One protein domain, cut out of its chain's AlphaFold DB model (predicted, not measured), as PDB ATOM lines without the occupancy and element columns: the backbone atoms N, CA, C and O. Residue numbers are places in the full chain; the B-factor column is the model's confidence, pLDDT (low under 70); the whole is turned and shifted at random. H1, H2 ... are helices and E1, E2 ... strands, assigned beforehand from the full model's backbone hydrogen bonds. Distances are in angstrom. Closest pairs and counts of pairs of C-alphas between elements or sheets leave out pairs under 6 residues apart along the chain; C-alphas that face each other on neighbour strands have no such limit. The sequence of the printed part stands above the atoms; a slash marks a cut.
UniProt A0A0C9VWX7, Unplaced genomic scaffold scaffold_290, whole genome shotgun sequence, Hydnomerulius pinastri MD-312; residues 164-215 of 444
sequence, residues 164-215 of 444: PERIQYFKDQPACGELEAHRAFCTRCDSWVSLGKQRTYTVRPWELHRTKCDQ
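AT A GLANCE: This is residues 164 to 215 of the 444 residues of an uncharacterized protein of Hydnomerulius pinastri MD-312 (UniProt A0A0C9VWX7). A small antiparallel sheet of three short strands has the longer helix, H2, lying along one face, over E2 and E3, while the shorter helix, H1, packs near the edge strand E1; the opposite face is bare. The link of residues 195 to 202 loops past one end of the sheet between E3 and H2. The printed part has 52 residues, with two named helices and three named strands in the order H1, E1, E2, E3, H2, and its class is mixed, helices and strands. It is compact, with a radius of gyration of the C-alphas of 9.9 A and spans of 28 by 20 by 15 A.

HOW THE PARTS SIT: H1, residues 164 to 171, is on the sheet; its closest C-alphas to E1, residues 176 to 179, are those of Phe 170 and Cys 176, 6.3 A apart. E1, E2, residues 183 to 186, and E3, residues 191 to 194, form a meander, each strand the antiparallel neighbour of the one before. E1 and E2 form a hairpin, with N 177 and O 185 at 2.8 A. E2 and E3 form a hairpin, with N 193 and O 184 at 2.8 A. H2, residues 203 to 215, is on the sheet at a height of 10.1 A, over E2 and E3, and runs along the strands, at 25 degrees to E2 on the local plane. The closest C-alphas of E3 and H2 are those of Val 193 and Trp 206, 6.6 A apart. H1 and H2 make two layers with the sheet, helices on one face of it. They are close but not clearly touching, at a shallow tilt of 16 degrees, the same way; their closest C-alphas, of Arg 166 and Val 203, are 6.9 A apart. In H1 every O i to N i+4 pair is within hydrogen-bond range; in H2 8 of 9 are.

IN THESE COORDINATES: H1 begins at C-alpha 164 (27.156, 37.285, 38.753) and is 10.5 A long. E1 measures 7.3 A, E2 9.7 A and E3 9.6 A. H2 is 19.0 A long and ends at C-alpha 215 (27.079, 62.760, 53.657).

THE WHOLE: The C-alphas farthest apart, those of Pro 164 and Gln 215, are 29.5 A apart. The printed part has no cut. The link from E3 to H2 is short; the others are tight. Mean pLDDT of the printed part is 96.8, and no printed residue is under 70.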
ATOM      1  N   PRO A 164      26.689  37.859  37.488       96.19
ATOM      2  CA  PRO A 164      27.156  37.285  38.753       96.19
ATOM      3  C   PRO A 164      28.229  38.142  39.430       96.19
ATOM      4  O   PRO A 164      28.179  38.329  40.640       96.19
ATOM      5  N   GLU A 165      29.138  38.746  38.662       96.50
ATOM      6  CA  GLU A 165      30.141  39.676  39.195       96.50
ATOM      7  C   GLU A 165      29.483  40.915  39.826       96.50
ATOM      8  O   GLU A 165      29.914  41.409  40.867       96.50
ATOM      9  N   ARG A 166      28.389  41.406  39.229       96.75
ATOM     10  CA  ARG A 166      27.618  42.523  39.791       96.75
ATOM     11  C   ARG A 166      26.887  42.123  41.068       96.75
ATOM     12  O   ARG A 166      26.875  42.917  41.999       96.75
ATOM     13  N   ILE A 167      26.319  40.920  41.137       97.44
ATOM     14  CA  ILE A 167      25.690  40.399  42.360       97.44
ATOM     15  C   ILE A 167      26.731  40.251  43.475       97.44
ATOM     16  O   ILE A 167      26.477  40.685  44.597       97.44
ATOM     17  N   GLN A 168      27.907  39.694  43.166       97.62
ATOM     18  CA  GLN A 168      29.000  39.552  44.129       97.62
ATOM     19  C   GLN A 168      29.437  40.913  44.676       97.62
ATOM     20  O   GLN A 168      29.518  41.082  45.888       97.62
ATOM     21  N   TYR A 169      29.566  41.918  43.803       97.31
ATOM     22  CA  TYR A 169      29.859  43.287  44.226       97.31
ATOM     23  C   TYR A 169      28.864  43.807  45.272       97.31
ATOM     24  O   TYR A 169      29.290  44.485  46.195       97.31
ATOM     25  N   PHE A 170      27.559  43.523  45.163       97.94
ATOM     26  CA  PHE A 170      26.587  43.941  46.184       97.94
ATOM     27  C   PHE A 170      26.730  43.152  47.492       97.94
ATOM     28  O   PHE A 170      26.621  43.756  48.555       97.94
ATOM     29  N   LYS A 171      27.018  41.845  47.423       97.44
ATOM     30  CA  LYS A 171      27.245  40.994  48.607       97.44
ATOM     31  C   LYS A 171      28.477  41.414  49.411       97.44
ATOM     32  O   LYS A 171      28.451  41.349  50.633       97.44
ATOM     33  N   ASP A 172      29.519  41.886  48.733       97.88
ATOM     34  CA  ASP A 172      30.755  42.339  49.378       97.88
ATOM     35  C   ASP A 172      30.593  43.709  50.076       97.88
ATOM     36  O   ASP A 172      31.479  44.142  50.813       97.88
ATOM     37  N   GLN A 173      29.480  44.427  49.859       97.06
ATOM     38  CA  GLN A 173      29.239  45.728  50.488       97.06
ATOM     39  C   GLN A 173      28.465  45.575  51.802       97.06
ATOM     40  O   GLN A 173      27.265  45.313  51.761       97.06
ATOM     41  N   PRO A 174      29.061  45.895  52.968       97.00
ATOM     42  CA  PRO A 174      28.382  45.746  54.262       97.00
ATOM     43  C   PRO A 174      27.187  46.700  54.439       97.00
ATOM     44  O   PRO A 174      26.336  46.499  55.299       97.00
ATOM     45  N   ALA A 175      27.115  47.758  53.626       96.94
ATOM     46  CA  ALA A 175      26.002  48.706  53.616       96.94
ATOM     47  C   ALA A 175      24.814  48.257  52.737       96.94
ATOM     48  O   ALA A 175      23.794  48.951  52.693       96.94
ATOM     49  N   CYS A 176      24.963  47.159  51.986       97.94
ATOM     50  CA  CYS A 176      23.896  46.558  51.195       97.94
ATOM     51  C   CYS A 176      23.231  45.458  52.019       97.94
ATOM     52  O   CYS A 176      23.883  44.497  52.414       97.94
ATOM     53  N   GLY A 177      21.940  45.618  52.292       97.19
ATOM     54  CA  GLY A 177      21.125  44.584  52.915       97.19
ATOM     55  C   GLY A 177      20.526  43.681  51.846       97.19
ATOM     56  O   GLY A 177      21.228  43.129  51.000       97.19
ATOM     57  N   GLU A 178      19.203  43.568  51.862       98.06
ATOM     58  CA  GLU A 178      18.459  42.771  50.895       98.06
ATOM     59  C   GLU A 178      18.630  43.289  49.455       98.06
ATOM     60  O   GLU A 178      18.554  44.491  49.179       98.06
ATOM     61  N   LEU A 179      18.885  42.366  48.526       98.06
ATOM     62  CA  LEU A 179      19.170  42.670  47.128       98.06
ATOM     63  C   LEU A 179      18.127  42.024  46.218       98.06
ATOM     64  O   LEU A 179      18.044  40.804  46.117       98.06
ATOM     65  N   GLU A 180      17.408  42.852  45.467       97.62
ATOM     66  CA  GLU A 180      16.522  42.414  44.397       97.62
ATOM     67  C   GLU A 180      17.092  42.761  43.021       97.62
ATOM     68  O   GLU A 180      17.982  43.600  42.864       97.62
ATOM     69  N   ALA A 181      16.516  42.155  41.984       97.38
ATOM     70  CA  ALA A 181      16.906  42.372  40.597       97.38
ATOM     71  C   ALA A 181      16.999  43.869  40.228       97.38
ATOM     72  O   ALA A 181      17.966  44.289  39.596       97.38
ATOM     73  N   HIS A 182      16.043  44.699  40.661       97.94
ATOM     74  CA  HIS A 182      15.952  46.114  40.267       97.94
ATOM     75  C   HIS A 182      16.060  47.119  41.420       97.94
ATOM     76  O   HIS A 182      15.955  48.328  41.183       97.94
ATOM     77  N   ARG A 183      16.279  46.657  42.654       97.94
ATOM     78  CA  ARG A 183      16.431  47.515  43.833       97.94
ATOM     79  C   ARG A 183      17.349  46.874  44.872       97.94
ATOM     80  O   ARG A 183      17.412  45.658  44.967       97.94
ATOM     81  N   ALA A 184      18.060  47.693  45.635       98.31
ATOM     82  CA  ALA A 184      18.932  47.250  46.723       98.31
ATOM     83  C   ALA A 184      18.583  48.013  48.002       98.31
ATOM     84  O   ALA A 184      18.416  49.233  47.953       98.31
ATOM     85  N   PHE A 185      18.455  47.324  49.130       98.31
ATOM     86  CA  PHE A 185      18.179  47.944  50.420       98.31
ATOM     87  C   PHE A 185      19.471  48.490  51.034       98.31
ATOM     88  O   PHE A 185      20.462  47.770  51.164       98.31
ATOM     89  N   CYS A 186      19.485  49.769  51.413       98.25
ATOM     90  CA  CYS A 186      20.622  50.369  52.103       98.25
ATOM     91  C   CYS A 186      20.426  50.342  53.617       98.25
ATOM     92  O   CYS A 186      19.573  51.057  54.135       98.25
ATOM     93  N   THR A 187      21.281  49.601  54.326       97.31
ATOM     94  CA  THR A 187      21.232  49.439  55.792       97.31
ATOM     95  C   THR A 187      21.672  50.681  56.567       97.31
ATOM     96  O   THR A 187      21.463  50.769  57.769       97.31
ATOM     97  N   ARG A 188      22.289  51.673  55.907       95.38
ATOM     98  CA  ARG A 188      22.699  52.930  56.564       95.38
ATOM     99  C   ARG A 188      21.547  53.913  56.738       95.38
ATOM    100  O   ARG A 188      21.510  54.652  57.716       95.38
ATOM    101  N   CYS A 189      20.644  53.974  55.762       96.12
ATOM    102  CA  CYS A 189      19.507  54.896  55.781       96.12
ATOM    103  C   CYS A 189      18.149  54.188  55.866       96.12
ATOM    104  O   CYS A 189      17.142  54.867  56.062       96.12
ATOM    105  N   ASP A 190      18.129  52.857  55.781       96.19
ATOM    106  CA  ASP A 190      16.946  51.992  55.732       96.19
ATOM    107  C   ASP A 190      15.999  52.347  54.583       96.19
ATOM    108  O   ASP A 190      14.787  52.470  54.751       96.19
ATOM    109  N   SER A 191      16.565  52.567  53.393       97.19
ATOM    110  CA  SER A 191      15.786  52.890  52.196       97.19
ATOM    111  C   SER A 191      16.159  52.013  51.006       97.19
ATOM    112  O   SER A 191      17.313  51.615  50.831       97.19
ATOM    113  N   TRP A 192      15.163  51.722  50.170       98.12
ATOM    114  CA  TRP A 192      15.348  50.991  48.921       98.12
ATOM    115  C   TRP A 192      15.895  51.908  47.825       98.12
ATOM    116  O   TRP A 192      15.272  52.897  47.434       98.12
ATOM    117  N   VAL A 193      17.045  51.540  47.273       98.12
ATOM    118  CA  VAL A 193      17.695  52.222  46.154       98.12
ATOM    119  C   VAL A 193      17.268  51.561  44.851       98.12
ATOM    120  O   VAL A 193      17.525  50.381  44.630       98.12
ATOM    121  N   SER A 194      16.645  52.322  43.954       97.62
ATOM    122  CA  SER A 194      16.254  51.827  42.629       97.62
ATOM    123  C   SER A 194      17.470  51.698  41.703       97.62
ATOM    124  O   SER A 194      18.097  52.697  41.354       97.62
ATOM    125  N   LEU A 195      17.777  50.478  41.257       96.94
ATOM    126  CA  LEU A 195      18.840  50.198  40.280       96.94
ATOM    127  C   LEU A 195      18.365  50.452  38.832       96.94
ATOM    128  O   LEU A 195      19.160  50.661  37.922       96.94
ATOM    129  N   GLY A 196      17.052  50.540  38.615       94.50
ATOM    130  CA  GLY A 196      16.446  50.847  37.320       94.50
ATOM    131  C   GLY A 196      15.930  49.605  36.591       94.50
ATOM    132  O   GLY A 196      16.322  48.477  36.871       94.50
ATOM    133  N   LYS A 197      15.007  49.818  35.646       94.38
ATOM    134  CA  LYS A 197      14.217  48.741  35.014       94.38
ATOM    135  C   LYS A 197      14.937  48.022  33.867       94.38
ATOM    136  O   LYS A 197      14.589  46.904  33.526       94.38
ATOM    137  N   GLN A 198      15.922  48.674  33.250       92.31
ATOM    138  CA  GLN A 198      16.533  48.203  31.999       92.31
ATOM    139  C   GLN A 198      17.586  47.109  32.202       92.31
ATOM    140  O   GLN A 198      17.870  46.342  31.286       92.31
ATOM    141  N   ARG A 199      18.224  47.068  33.372       94.12
ATOM    142  CA  ARG A 199      19.257  46.087  33.708       94.12
ATOM    143  C   ARG A 199      19.142  45.749  35.182       94.12
ATOM    144  O   ARG A 199      19.021  46.654  36.002       94.12
ATOM    145  N   THR A 200      19.206  44.466  35.498       96.69
ATOM    146  CA  THR A 200      19.262  43.989  36.879       96.69
ATOM    147  C   THR A 200      20.624  44.315  37.488       96.69
ATOM    148  O   THR A 200      21.603  44.407  36.746       96.69
ATOM    149  N   TYR A 201      20.719  44.542  38.798       97.06
ATOM    150  CA  TYR A 201      21.993  44.705  39.524       97.06
ATOM    151  C   TYR A 201      22.951  45.762  38.926       97.06
ATOM    152  O   TYR A 201      24.139  45.509  38.704       97.06
ATOM    153  N   THR A 202      22.474  46.959  38.568       95.88
ATOM    154  CA  THR A 202      23.383  48.019  38.093       95.88
ATOM    155  C   THR A 202      24.097  48.702  39.254       95.88
ATOM    156  O   THR A 202      23.453  49.240  40.146       95.88
ATOM    157  N   VAL A 203      25.423  48.774  39.194       96.50
ATOM    158  CA  VAL A 203      26.258  49.300  40.287       96.50
ATOM    159  C   VAL A 203      26.183  50.832  40.429       96.50
ATOM    160  O   VAL A 203      26.190  51.368  41.532       96.50
ATOM    161  N   ARG A 204      26.048  51.569  39.319       95.81
ATOM    162  CA  ARG A 204      26.184  53.037  39.319       95.81
ATOM    163  C   ARG A 204      25.136  53.790  40.168       95.81
ATOM    164  O   ARG A 204      25.538  54.704  40.887       95.81
ATOM    165  N   PRO A 205      23.821  53.480  40.111       97.50
ATOM    166  CA  PRO A 205      22.832  54.130  40.980       97.50
ATOM    167  C   PRO A 205      23.106  53.902  42.471       97.50
ATOM    168  O   PRO A 205      22.905  54.807  43.277       97.50
ATOM    169  N   TRP A 206      23.621  52.721  42.819       97.69
ATOM    170  CA  TRP A 206      23.994  52.365  44.183       97.69
ATOM    171  C   TRP A 206      25.202  53.158  44.697       97.69
ATOM    172  O   TRP A 206      25.135  53.741  45.776       97.69
ATOM    173  N   GLU A 207      26.277  53.267  43.912       96.88
ATOM    174  CA  GLU A 207      27.453  54.079  44.278       96.88
ATOM    175  C   GLU A 207      27.084  55.554  44.489       96.88
ATOM    176  O   GLU A 207      27.487  56.174  45.475       96.88
ATOM    177  N   LEU A 208      26.244  56.108  43.606       96.75
ATOM    178  CA  LEU A 208      25.723  57.467  43.758       96.75
ATOM    179  C   LEU A 208      24.892  57.623  45.034       96.75
ATOM    180  O   LEU A 208      24.999  58.650  45.703       96.75
ATOM    181  N   HIS A 209      24.081  56.626  45.391       97.69
ATOM    182  CA  HIS A 209      23.355  56.640  46.655       97.69
ATOM    183  C   HIS A 209      24.311  56.628  47.851       97.69
ATOM    184  O   HIS A 209      24.160  57.476  48.722       97.69
ATOM    185  N   ARG A 210      25.325  55.750  47.875       96.75
ATOM    186  CA  ARG A 210      26.298  55.673  48.982       96.75
ATOM    187  C   ARG A 210      26.983  57.006  49.248       96.75
ATOM    188  O   ARG A 210      26.960  57.476  50.375       96.75
ATOM    189  N   THR A 211      27.484  57.672  48.208       96.31
ATOM    190  CA  THR A 211      28.131  58.989  48.379       96.31
ATOM    191  C   THR A 211      27.213  60.032  49.029       96.31
ATOM    192  O   THR A 211      27.685  60.853  49.808       96.31
ATOM    193  N   LYS A 212      25.901  59.983  48.760       96.25
ATOM    194  CA  LYS A 212      24.902  60.874  49.373       96.25
ATOM    195  C   LYS A 212      24.467  60.411  50.762       96.25
ATOM    196  O   LYS A 212      24.231  61.239  51.634       96.25
ATOM    197  N   CYS A 213      24.337  59.103  50.953       96.62
ATOM    198  CA  CYS A 213      23.966  58.498  52.223       96.62
ATOM    199  C   CYS A 213      25.033  58.770  53.284       96.62
ATOM    200  O   CYS A 213      24.696  59.088  54.416       96.62
ATOM    201  N   ASP A 214      26.309  58.707  52.905       93.06
ATOM    202  CA  ASP A 214      27.446  58.930  53.800       93.06
ATOM    203  C   ASP A 214      27.562  60.399  54.231       93.06
ATOM    204  O   ASP A 214      28.001  60.690  55.340       93.06
ATOM    205  N   GLN A 215      27.133  61.325  53.367       92.75
ATOM    206  CA  GLN A 215      27.079  62.760  53.657       92.75
ATOM    207  C   GLN A 215      25.884  63.160  54.516       92.75
ATOM    208  O   GLN A 215      25.879  64.267  55.047       92.75
TER     209      GLN A 215